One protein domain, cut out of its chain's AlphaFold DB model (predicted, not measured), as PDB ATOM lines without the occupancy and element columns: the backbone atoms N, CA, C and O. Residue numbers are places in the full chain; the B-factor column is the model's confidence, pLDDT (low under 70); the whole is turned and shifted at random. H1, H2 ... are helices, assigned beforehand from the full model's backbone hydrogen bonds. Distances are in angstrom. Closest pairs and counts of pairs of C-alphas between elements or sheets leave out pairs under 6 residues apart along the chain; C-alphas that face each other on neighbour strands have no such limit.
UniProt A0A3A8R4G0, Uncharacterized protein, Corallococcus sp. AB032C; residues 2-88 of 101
ATOM      1  N   PHE A   2      23.654  -4.694  51.544       49.47
ATOM      2  CA  PHE A   2      23.728  -3.222  51.384       49.47
ATOM      3  C   PHE A   2      25.104  -2.655  50.973       49.47
ATOM      4  O   PHE A   2      25.173  -1.741  50.157       49.47
ATOM      5  N   MET A   3      26.208  -3.210  51.487       55.09
ATOM      6  CA  MET A   3      27.561  -2.686  51.229       55.09
ATOM      7  C   MET A   3      27.997  -2.845  49.761       55.09
ATOM      8  O   MET A   3      28.620  -1.946  49.205       55.09
ATOM      9  N   VAL A   4      27.608  -3.950  49.112       54.59
ATOM     10  CA  VAL A   4      27.895  -4.209  47.689       54.59
ATOM     11  C   VAL A   4      27.096  -3.256  46.795       54.59
ATOM     12  O   VAL A   4      27.669  -2.651  45.893       54.59
ATOM     13  N   GLY A   5      25.809  -3.038  47.097       54.72
ATOM     14  CA  GLY A   5      24.970  -2.077  46.370       54.72
ATOM     15  C   GLY A   5      25.446  -0.625  46.510       54.72
ATOM     16  O   GLY A   5      25.367   0.143  45.554       54.72
ATOM     17  N   PHE A   6      26.007  -0.252  47.666       59.62
ATOM     18  CA  PHE A   6      26.597   1.073  47.886       59.62
ATOM     19  C   PHE A   6      27.929   1.262  47.146       59.62
ATOM     20  O   PHE A   6      28.138   2.279  46.485       59.62
ATOM     21  N   ILE A   7      28.819   0.267  47.211       59.22
ATOM     22  CA  ILE A   7      30.107   0.272  46.501       59.22
ATOM     23  C   ILE A   7      29.914   0.353  44.980       59.22
ATOM     24  O   ILE A   7      30.706   1.001  44.288       59.22
ATOM     25  N   ASN A   8      28.848  -0.272  44.478       54.94
ATOM     26  CA  ASN A   8      28.524  -0.323  43.058       54.94
ATOM     27  C   ASN A   8      27.622   0.834  42.576       54.94
ATOM     28  O   ASN A   8      27.424   1.021  41.375       54.94
ATOM     29  N   SER A   9      27.103   1.637  43.510       62.84
ATOM     30  CA  SER A   9      26.299   2.832  43.249       62.84
ATOM     31  C   SER A   9      27.158   4.011  42.770       62.84
ATOM     32  O   SER A   9      28.357   4.106  43.052       62.84
ATOM     33  N   ARG A  10      26.515   4.976  42.093       66.62
ATOM     34  CA  ARG A  10      27.090   6.291  41.757       66.62
ATOM     35  C   ARG A  10      27.751   6.959  42.970       66.62
ATOM     36  O   ARG A  10      28.795   7.586  42.813       66.62
ATOM     37  N   TYR A  11      27.204   6.775  44.173       67.06
ATOM     38  CA  TYR A  11      27.790   7.297  45.413       67.06
ATOM     39  C   TYR A  11      29.145   6.654  45.747       67.06
ATOM     40  O   TYR A  11      30.101   7.367  46.053       67.06
ATOM     41  N   GLY A  12      29.276   5.330  45.610       69.75
ATOM     42  CA  GLY A  12      30.548   4.624  45.799       69.75
ATOM     43  C   GLY A  12      31.615   5.007  44.765       69.75
ATOM     44  O   GLY A  12      32.813   4.983  45.063       69.75
ATOM     45  N   ARG A  13      31.201   5.410  43.556       77.00
ATOM     46  CA  ARG A  13      32.093   5.999  42.542       77.00
ATOM     47  C   ARG A  13      32.611   7.370  42.988       77.00
ATOM     48  O   ARG A  13      33.821   7.586  42.980       77.00
ATOM     49  N   TRP A  14      31.723   8.262  43.426       78.69
ATOM     50  CA  TRP A  14      32.098   9.602  43.893       78.69
ATOM     51  C   TRP A  14      33.027   9.573  45.106       78.69
ATOM     52  O   TRP A  14      34.024  10.287  45.112       78.69
ATOM     53  N   ILE A  15      32.775   8.701  46.086       82.31
ATOM     54  CA  ILE A  15      33.644   8.566  47.267       82.31
ATOM     55  C   ILE A  15      35.073   8.189  46.870       82.31
ATOM     56  O   ILE A  15      36.021   8.768  47.392       82.31
ATOM     57  N   ARG A  16      35.246   7.262  45.920       83.31
ATOM     58  CA  ARG A  16      36.573   6.856  45.433       83.31
ATOM     59  C   ARG A  16      37.294   7.986  44.702       83.31
ATOM     60  O   ARG A  16      38.481   8.193  44.942       83.31
ATOM     61  N   ILE A  17      36.574   8.744  43.874       83.38
ATOM     62  CA  ILE A  17      37.125   9.921  43.188       83.38
ATOM     63  C   ILE A  17      37.567  10.971  44.213       83.38
ATOM     64  O   ILE A  17      38.696  11.450  44.140       83.38
ATOM     65  N   LEU A  18      36.720  11.298  45.190       88.38
ATOM     66  CA  LEU A  18      37.024  12.305  46.210       88.38
ATOM     67  C   LEU A  18      38.186  11.870  47.109       88.38
ATOM     68  O   LEU A  18      39.126  12.638  47.308       88.38
ATOM     69  N   ALA A  19      38.167  10.627  47.593       90.00
ATOM     70  CA  ALA A  19      39.239  10.077  48.417       90.00
ATOM     71  C   ALA A  19      40.570  10.023  47.652       90.00
ATOM     72  O   ALA A  19      41.595  10.461  48.171       90.00
ATOM     73  N   GLY A  20      40.556   9.539  46.406       89.88
ATOM     74  CA  GLY A  20      41.751   9.474  45.567       89.88
ATOM     75  C   GLY A  20      42.311  10.853  45.226       89.88
ATOM     76  O   GLY A  20      43.509  11.077  45.374       89.88
ATOM     77  N   THR A  21      41.449  11.809  44.867       91.38
ATOM     78  CA  THR A  21      41.855  13.203  44.618       91.38
ATOM     79  C   THR A  21      42.475  13.823  45.870       91.38
ATOM     80  O   THR A  21      43.531  14.448  45.787       91.38
ATOM     81  N   GLY A  22      41.867  13.600  47.038       91.56
ATOM     82  CA  GLY A  22      42.384  14.073  48.320       91.56
ATOM     83  C   GLY A  22      43.761  13.497  48.657       91.56
ATOM     84  O   GLY A  22      44.648  14.255  49.044       91.56
ATOM     85  N   LEU A  23      43.980  12.191  48.455       90.94
ATOM     86  CA  LEU A  23      45.302  11.583  48.656       90.94
ATOM     87  C   LEU A  23      46.351  12.139  47.686       90.94
ATOM     88  O   LEU A  23      47.475  12.402  48.109       90.94
ATOM     89  N   VAL A  24      46.003  12.332  46.410       90.44
ATOM     90  CA  VAL A  24      46.926  12.885  45.405       90.44
ATOM     91  C   VAL A  24      47.329  14.309  45.776       90.44
ATOM     92  O   VAL A  24      48.517  14.593  45.915       90.44
ATOM     93  N   LEU A  25      46.352  15.193  45.987       92.94
ATOM     94  CA  LEU A  25      46.610  16.595  46.317       92.94
ATOM     95  C   LEU A  25      47.301  16.741  47.678       92.94
ATOM     96  O   LEU A  25      48.263  17.497  47.800       92.94
ATOM     97  N   GLY A  26      46.858  15.983  48.684       90.25
ATOM     98  CA  GLY A  26      47.457  15.981  50.017       90.25
ATOM     99  C   GLY A  26      48.888  15.449  50.015       90.25
ATOM    100  O   GLY A  26      49.766  16.058  50.618       90.25
ATOM    101  N   GLY A  27      49.149  14.355  49.294       86.38
ATOM    102  CA  GLY A  27      50.482  13.770  49.165       86.38
ATOM    103  C   GLY A  27      51.462  14.706  48.460       86.38
ATOM    104  O   GLY A  27      52.539  14.982  48.997       86.38
ATOM    105  N   LEU A  28      51.064  15.253  47.305       89.81
ATOM    106  CA  LEU A  28      51.872  16.216  46.548       89.81
ATOM    107  C   LEU A  28      52.136  17.495  47.350       89.81
ATOM    108  O   LEU A  28      53.257  18.000  47.337       89.81
ATOM    109  N   GLY A  29      51.143  17.974  48.103       89.94
ATOM    110  CA  GLY A  29      51.256  19.173  48.934       89.94
ATOM    111  C   GLY A  29      52.313  19.084  50.039       89.94
ATOM    112  O   GLY A  29      52.802  20.115  50.489       89.94
ATOM    113  N   THR A  30      52.722  17.880  50.454       89.50
ATOM    114  CA  THR A  30      53.805  17.739  51.443       89.50
ATOM    115  C   THR A  30      55.204  17.960  50.863       89.50
ATOM    116  O   THR A  30      56.131  18.192  51.633       89.50
ATOM    117  N   GLY A  31      55.400  17.830  49.543       87.19
ATOM    118  CA  GLY A  31      56.719  17.971  48.906       87.19
ATOM    119  C   GLY A  31      57.779  16.952  49.359       87.19
ATOM    120  O   GLY A  31      58.964  17.143  49.099       87.19
ATOM    121  N   THR A  32      57.383  15.875  50.049       90.44
ATOM    122  CA  THR A  32      58.308  14.861  50.582       90.44
ATOM    123  C   THR A  32      58.245  13.552  49.790       90.44
ATOM    124  O   THR A  32      57.205  13.232  49.208       90.44
ATOM    125  N   PRO A  33      59.297  12.710  49.839       91.25
ATOM    126  CA  PRO A  33      59.259  11.369  49.251       91.25
ATOM    127  C   PRO A  33      58.121  10.500  49.808       91.25
ATOM    128  O   PRO A  33      57.481   9.762  49.065       91.25
ATOM    129  N   ARG A  34      57.810  10.619  51.109       90.00
ATOM    130  CA  ARG A  34      56.648   9.938  51.711       90.00
ATOM    131  C   ARG A  34      55.329  10.466  51.150       90.00
ATOM    132  O   ARG A  34      54.433   9.676  50.878       90.00
ATOM    133  N   GLY A  35      55.232  11.772  50.928       86.38
ATOM    134  CA  GLY A  35      54.108  12.401  50.239       86.38
ATOM    135  C   GLY A  35      53.877  11.878  48.832       86.38
ATOM    136  O   GLY A  35      52.740  11.599  48.462       86.38
ATOM    137  N   ALA A  36      54.954  11.673  48.072       89.62
ATOM    138  CA  ALA A  36      54.872  11.084  46.741       89.62
ATOM    139  C   ALA A  36      54.285   9.662  46.783       89.62
ATOM    140  O   ALA A  36      53.441   9.329  45.958       89.62
ATOM    141  N   VAL A  37      54.651   8.847  47.782       93.12
ATOM    142  CA  VAL A  37      54.051   7.513  47.974       93.12
ATOM    143  C   VAL A  37      52.553   7.613  48.270       93.12
ATOM    144  O   VAL A  37      51.773   6.868  47.685       93.12
ATOM    145  N   VAL A  38      52.130   8.552  49.124       90.88
ATOM    146  CA  VAL A  38      50.701   8.798  49.408       90.88
ATOM    147  C   VAL A  38      49.957   9.260  48.151       90.88
ATOM    148  O   VAL A  38      48.850   8.804  47.875       90.88
ATOM    149  N   ALA A  39      50.571  10.119  47.339       87.69
ATOM    150  CA  ALA A  39      49.966  10.553  46.087       87.69
ATOM    151  C   ALA A  39      49.804   9.385  45.098       87.69
ATOM    152  O   ALA A  39      48.746   9.229  44.486       87.69
ATOM    153  N   LEU A  40      50.816   8.519  44.990       90.81
ATOM    154  CA  LEU A  40      50.775   7.325  44.141       90.81
ATOM    155  C   LEU A  40      49.726   6.309  44.608       90.81
ATOM    156  O   LEU A  40      49.035   5.721  43.775       90.81
ATOM    157  N   THR A  41      49.548   6.112  45.915       91.00
ATOM    158  CA  THR A  41      48.484   5.228  46.418       91.00
ATOM    159  C   THR A  41      47.094   5.824  46.199       91.00
ATOM    160  O   THR A  41      46.163   5.072  45.918       91.00
ATOM    161  N   GLY A  42      46.952   7.154  46.228       87.44
ATOM    162  CA  GLY A  42      45.720   7.869  45.875       87.44
ATOM    163  C   GLY A  42      45.279   7.709  44.417       87.44
ATOM    164  O   GLY A  42      44.083   7.787  44.122       87.44
ATOM    165  N   LEU A  43      46.212   7.411  43.507       88.88
ATOM    166  CA  LEU A  43      45.892   7.176  42.098       88.88
ATOM    167  C   LEU A  43      45.002   5.942  41.891       88.88
ATOM    168  O   LEU A  43      44.134   5.970  41.025       88.88
ATOM    169  N   LEU A  44      45.163   4.878  42.686       87.12
ATOM    170  CA  LEU A  44      44.334   3.669  42.574       87.12
ATOM    171  C   LEU A  44      42.826   3.949  42.762       87.12
ATOM    172  O   LEU A  44      42.040   3.648  41.856       87.12
ATOM    173  N   PRO A  45      42.373   4.515  43.897       84.81
ATOM    174  CA  PRO A  45      40.967   4.857  44.082       84.81
ATOM    175  C   PRO A  45      40.495   5.918  43.077       84.81
ATOM    176  O   PRO A  45      39.374   5.811  42.580       84.81
ATOM    177  N   LEU A  46      41.350   6.876  42.698       84.94
ATOM    178  CA  LEU A  46      40.989   7.898  41.715       84.94
ATOM    179  C   LEU A  46      40.704   7.295  40.334       84.94
ATOM    180  O   LEU A  46      39.645   7.545  39.763       84.94
ATOM    181  N   LEU A  47      41.614   6.466  39.817       84.19
ATOM    182  CA  LEU A  47      41.472   5.816  38.514       84.19
ATOM    183  C   LEU A  47      40.302   4.833  38.502       84.19
ATOM    184  O   LEU A  47      39.516   4.827  37.558       84.19
ATOM    185  N   THR A  48      40.139   4.033  39.559       83.12
ATOM    186  CA  THR A  48      39.019   3.081  39.646       83.12
ATOM    187  C   THR A  48      37.665   3.784  39.740       83.12
ATOM    188  O   THR A  48      36.695   3.313  39.152       83.12
ATOM    189  N   GLY A  49      37.580   4.936  40.411       79.25
ATOM    190  CA  GLY A  49      36.382   5.776  40.406       79.25
ATOM    191  C   GLY A  49      36.143   6.481  39.063       79.25
ATOM    192  O   GLY A  49      35.027   6.462  38.539       79.25
ATOM    193  N   ALA A  50      37.177   7.080  38.468       80.31
ATOM    194  CA  ALA A  50      37.068   7.822  37.211       80.31
ATOM    195  C   ALA A  50      36.633   6.918  36.050       80.31
ATOM    196  O   ALA A  50      35.662   7.236  35.359       80.31
ATOM    197  N   LEU A  51      37.295   5.766  35.910       79.38
ATOM    198  CA  LEU A  51      37.047   4.766  34.869       79.38
ATOM    199  C   LEU A  51      35.857   3.839  35.178       79.38
ATOM    200  O   LEU A  51      35.576   2.941  34.390       79.38
ATOM    201  N   ASP A  52      35.171   4.043  36.311       74.81
ATOM    202  CA  ASP A  52      34.061   3.201  36.778       74.81
ATOM    203  C   ASP A  52      34.441   1.707  36.804       74.81
ATOM    204  O   ASP A  52      33.694   0.832  36.373       74.81
ATOM    205  N   LEU A  53      35.652   1.416  37.287       74.81
ATOM    206  CA  LEU A  53      36.180   0.063  37.421       74.81
ATOM    207  C   LEU A  53      35.898  -0.462  38.830       74.81
ATOM    208  O   LEU A  53      36.123   0.209  39.846       74.81
ATOM    209  N   PHE A  54      35.439  -1.704  38.894       72.44
ATOM    210  CA  PHE A  54      35.282  -2.463  40.119       72.44
ATOM    211  C   PHE A  54      36.285  -3.626  40.128       72.44
ATOM    212  O   PHE A  54      35.951  -4.738  39.727       72.44
ATOM    213  N   PRO A  55      37.539  -3.397  40.568       68.94
ATOM    214  CA  PRO A  55      38.594  -4.416  40.518       68.94
ATOM    215  C   PRO A  55      38.323  -5.631  41.419       68.94
ATOM    216  O   PRO A  55      38.907  -6.687  41.208       68.94
ATOM    217  N   LEU A  56      37.412  -5.507  42.389       68.19
ATOM    218  CA  LEU A  56      36.928  -6.625  43.206       68.19
ATOM    219  C   LEU A  56      35.804  -7.428  42.528       68.19
ATOM    220  O   LEU A  56      35.418  -8.473  43.042       68.19
ATOM    221  N   GLY A  57      35.292  -6.968  41.381       68.25
ATOM    222  CA  GLY A  57      34.251  -7.641  40.604       68.25
ATOM    223  C   GLY A  57      34.620  -9.079  40.235       68.25
ATOM    224  O   GLY A  57      33.879  -9.982  40.618       68.25
ATOM    225  N   PRO A  58      35.781  -9.334  39.599       69.50
ATOM    226  CA  PRO A  58      36.186 -10.684  39.198       69.50
ATOM    227  C   PRO A  58      36.283 -11.671  40.360       69.50
ATOM    228  O   PRO A  58      35.917 -12.832  40.213       69.50
ATOM    229  N   LEU A  59      36.718 -11.202  41.534       73.50
ATOM    230  CA  LEU A  59      36.804 -12.028  42.740       73.50
ATOM    231  C   LEU A  59      35.417 -12.463  43.249       73.50
ATOM    232  O   LEU A  59      35.300 -13.466  43.944       73.50
ATOM    233  N   MET A  60      34.372 -11.723  42.876       67.81
ATOM    234  CA  MET A  60      32.972 -11.968  43.231       67.81
ATOM    235  C   MET A  60      32.162 -12.563  42.064       67.81
ATOM    236  O   MET A  60      30.937 -12.625  42.147       67.81
ATOM    237  N   GLY A  61      32.816 -12.967  40.965       70.94
ATOM    238  CA  GLY A  61      32.146 -13.476  39.760       70.94
ATOM    239  C   GLY A  61      31.417 -12.405  38.936       70.94
ATOM    240  O   GLY A  61      30.564 -12.732  38.116       70.94
ATOM    241  N   LEU A  62      31.735 -11.128  39.156       70.38
ATOM    242  CA  LEU A  62      31.124  -9.972  38.500       70.38
ATOM    243  C   LEU A  62      32.095  -9.329  37.487       70.38
ATOM    244  O   LEU A  62      33.316  -9.437  37.634       70.38
ATOM    245  N   PRO A  63      31.585  -8.638  36.451       73.44
ATOM    246  CA  PRO A  63      32.430  -7.966  35.466       73.44
ATOM    247  C   PRO A  63      33.272  -6.837  36.088       73.44
ATOM    248  O   PRO A  63      32.942  -6.275  37.128       73.44
ATOM    249  N   VAL A  64      34.385  -6.483  35.437       76.25
ATOM    250  CA  VAL A  64      35.303  -5.431  35.924       76.25
ATOM    251  C   VAL A  64      34.708  -4.030  35.753       76.25
ATOM    252  O   VAL A  64      34.973  -3.138  36.556       76.25
ATOM    253  N   LYS A  65      33.913  -3.808  34.703       74.31
ATOM    254  CA  LYS A  65      33.237  -2.528  34.466       74.31
ATOM    255  C   LYS A  65      32.035  -2.399  35.393       74.31
ATOM    256  O   LYS A  65      31.099  -3.188  35.299       74.31
ATOM    257  N   GLY A  66      32.021  -1.361  36.223       67.94
ATOM    258  CA  GLY A  66      30.944  -1.070  37.169       67.94
ATOM    259  C   GLY A  66      29.577  -0.936  36.500       67.94
ATOM    260  O   GLY A  66      28.585  -1.408  37.048       67.94
ATOM    261  N   ALA A  67      29.516  -0.383  35.283       69.06
ATOM    262  CA  ALA A  67      28.293  -0.349  34.475       69.06
ATOM    263  C   ALA A  67      27.697  -1.743  34.234       69.06
ATOM    264  O   ALA A  67      26.500  -1.947  34.421       69.06
ATOM    265  N   ASP A  68      28.539  -2.716  33.905       70.06
ATOM    266  CA  ASP A  68      28.099  -4.083  33.642       70.06
ATOM    267  C   ASP A  68      27.746  -4.807  34.948       70.06
ATOM    268  O   ASP A  68      26.820  -5.615  34.973       70.06
ATOM    269  N   VAL A  69      28.401  -4.459  36.065       70.25
ATOM    270  CA  VAL A  69      28.019  -4.958  37.396       70.25
ATOM    271  C   VAL A  69      26.633  -4.440  37.784       70.25
ATOM    272  O   VAL A  69      25.812  -5.206  38.277       70.25
ATOM    273  N   ARG A  70      26.336  -3.152  37.562       72.19
ATOM    274  CA  ARG A  70      25.010  -2.574  37.857       72.19
ATOM    275  C   ARG A  70      23.906  -3.234  37.032       72.19
ATOM    276  O   ARG A  70      22.862  -3.556  37.593       72.19
ATOM    277  N   ARG A  71      24.177  -3.521  35.753       69.00
ATOM    278  CA  ARG A  71      23.272  -4.297  34.888       69.00
ATOM    279  C   ARG A  71      23.071  -5.722  35.391       69.00
ATOM    280  O   ARG A  71      21.932  -6.165  35.484       69.00
ATOM    281  N   ALA A  72      24.146  -6.412  35.773       68.38
ATOM    282  CA  ALA A  72      24.072  -7.769  36.318       68.38
ATOM    283  C   ALA A  72      23.292  -7.836  37.644       68.38
ATOM    284  O   ALA A  72      22.628  -8.830  37.919       68.38
ATOM    285  N   LEU A  73      23.347  -6.775  38.455       68.81
ATOM    286  CA  LEU A  73      22.600  -6.667  39.711       68.81
ATOM    287  C   LEU A  73      21.170  -6.126  39.534       68.81
ATOM    288  O   LEU A  73      20.475  -5.953  40.534       68.81
ATOM    289  N   GLY A  74      20.731  -5.833  38.304       62.88
ATOM    290  CA  GLY A  74      19.407  -5.266  38.034       62.88
ATOM    291  C   GLY A  74      19.182  -3.898  38.683       62.88
ATOM    292  O   GLY A  74      18.038  -3.526  38.939       62.88
ATOM    293  N   GLN A  75      20.253  -3.154  38.992       63.97
ATOM    294  CA  GLN A  75      20.111  -1.809  39.538       63.97
ATOM    295  C   GLN A  75      19.651  -0.869  38.417       63.97
ATOM    296  O   GLN A  75      20.314  -0.832  37.376       63.97
ATOM    297  N   PRO A  76      18.553  -0.114  38.609       54.81
ATOM    298  CA  PRO A  76      18.104   0.851  37.623       54.81
ATOM    299  C   PRO A  76      19.230   1.857  37.384       54.81
ATOM    300  O   PRO A  76      19.775   2.443  38.322       54.81
ATOM    301  N   GLU A  77      19.640   2.002  36.126       55.91
ATOM    302  CA  GLU A  77      20.427   3.156  35.726       55.91
ATOM    303  C   GLU A  77      19.506   4.350  35.977       55.91
ATOM    304  O   GLU A  77      18.527   4.528  35.256       55.91
ATOM    305  N   ASP A  78      19.749   5.108  37.052       53.91
ATOM    306  CA  ASP A  78      19.087   6.393  37.240       53.91
ATOM    307  C   ASP A  78      19.400   7.183  35.974       53.91
ATOM    308  O   ASP A  78      20.553   7.602  35.777       53.91
ATOM    309  N   ALA A  79      18.404   7.281  35.087       52.12
ATOM    310  CA  ALA A  79      18.501   8.018  33.843       52.12
ATOM    311  C   ALA A  79      19.217   9.330  34.176       52.12
ATOM    312  O   ALA A  79      18.870   9.960  35.188       52.12
ATOM    313  N   PRO A  80      20.287   9.694  33.442       54.88
ATOM    314  CA  PRO A  80      20.977  10.948  33.678       54.88
ATOM    315  C   PRO A  80      19.924  12.028  33.917       54.88
ATOM    316  O   PRO A  80      18.975  12.121  33.152       54.88
ATOM    317  N   LEU A  81      20.040  12.814  34.992       54.84
ATOM    318  CA  LEU A  81      19.063  13.874  35.298       54.84
ATOM    319  C   LEU A  81      18.786  14.775  34.078       54.84
ATOM    320  O   LEU A  81      17.711  15.348  33.958       54.84
ATOM    321  N   LEU A  82      19.753  14.845  33.159       58.09
ATOM    322  CA  LEU A  82      19.654  15.479  31.855       58.09
ATOM    323  C   LEU A  82      18.723  14.753  30.857       58.09
ATOM    324  O   LEU A  82      17.964  15.436  30.185       58.09
ATOM    325  N   ASP A  83      18.725  13.417  30.792       58.09
ATOM    326  CA  ASP A  83      17.776  12.621  29.988       58.09
ATOM    327  C   ASP A  83      16.357  12.720  30.552       58.09
ATOM    328  O   ASP A  83      15.417  12.924  29.797       58.09
ATOM    329  N   LEU A  84      16.183  12.700  31.882       61.09
ATOM    330  CA  LEU A  84      14.868  12.946  32.498       61.09
ATOM    331  C   LEU A  84      14.339  14.350  32.183       61.09
ATOM    332  O   LEU A  84      13.136  14.530  32.013       61.09
ATOM    333  N   ALA A  85      15.221  15.348  32.106       59.78
ATOM    334  CA  ALA A  85      14.851  16.702  31.710       59.78
ATOM    335  C   ALA A  85      14.560  16.813  30.201       59.78
ATOM    336  O   ALA A  85      13.684  17.583  29.813       59.78
ATOM    337  N   HIS A  86      15.258  16.040  29.362       64.12
ATOM    338  CA  HIS A  86      15.044  15.993  27.914       64.12
ATOM    339  C   HIS A  86      13.753  15.244  27.534       64.12
ATOM    340  O   HIS A  86      13.012  15.710  26.671       64.12
ATOM    341  N   ASP A  87      13.414  14.171  28.257       59.94
ATOM    342  CA  ASP A  87      12.192  13.366  28.078       59.94
ATOM    343  C   ASP A  87      10.952  13.957  28.781       59.94
ATOM    344  O   ASP A  87       9.906  13.308  28.905       59.94
ATOM    345  N   GLY A  88      11.042  15.200  29.269       62.66
ATOM    346  CA  GLY A  88       9.926  15.896  29.916       62.66
ATOM    347  C   GLY A  88       9.468  15.258  31.235       62.66
ATOM    348  O   GLY A  88       8.300  15.378  31.600       62.66
TER     349      GLY A  88
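This is residues 2 to 88 of the 101 residues of an uncharacterized protein of Corallococcus sp. AB032C (UniProt A0A3A8R4G0). The model is a long helical hairpin, H2 and H3 side by side, with a small, loose head at its open end and a tail that sticks out beyond. The head holds the short helices H1 and H4 and the long looping link from H3 to H4; in the tail, residues 79 to 88 stand free, with H5 at 81 to 86. The printed part has 87 residues, with five named helices in the order H1, H2, H3, H4, H5 and no named strand, and its class is all helix. It is loose, with a radius of gyration of the C-alphas of 15.8 A and spans of 50 by 35 by 20 A.

Find C-alpha 10 at (27.090, 6.291, 41.757); from there H2, residues 10 to 29 and the longest helix, runs 28.3 A to C-alpha 29 at (51.256, 19.173, 48.934). Next look at C-alpha 33 at (59.259, 11.369, 49.251), where H3, residues 33 to 50, begins; it runs 25.5 A and has a kink of 26 degrees near residue 44. Before H2 you find H1, residues 2 to 8. Farther along the chain are H4, residues 66 to 72, and H5, residues 81 to 86, which ends with C-alpha 86 at (15.044, 15.993, 27.914).

Begin with the helical hairpin of H2 and H3. They touch, with the C-alphas of Val 24 and Ala 39 closest at 3.9 A, and run opposite ways at a shallow tilt of 20 degrees. At Phe 6 and Gly 12, the closest C-alphas of H1 and H2 at 5.7 A, these two helices are close but not clearly touching, at a steep tilt of 65 degrees. H1 and H4 only just touch, with 3 pairs of C-alphas within 8 A, the closest those of Asn 8 and Gly 66 at 6.4 A; their tilt is steep, 53 degrees. H4 is apart from H2 and H3, and H5 touches no helix. Along the backbone, every O i to N i+4 pair is within hydrogen-bond range in H1, H2, H4 and H5; in H3 it is 12 of 14.

The two C-alphas farthest apart are those of Pro 33 and Gly 88, at 53.2 A. Without the free residues 79 to 88, the body spans 45 by 24 by 20 A. The printed part has no cut. The link from H3 to H4, residues 51 to 65, is long; those from H1 to H2 and from H2 to H3 are tight, and that from H4 to H5 is short. The mean pLDDT of the printed part is 74.6; look for values under 70 at residues 2 to 12, 55 to 58, 60, 66 to 67 and 71 to 88.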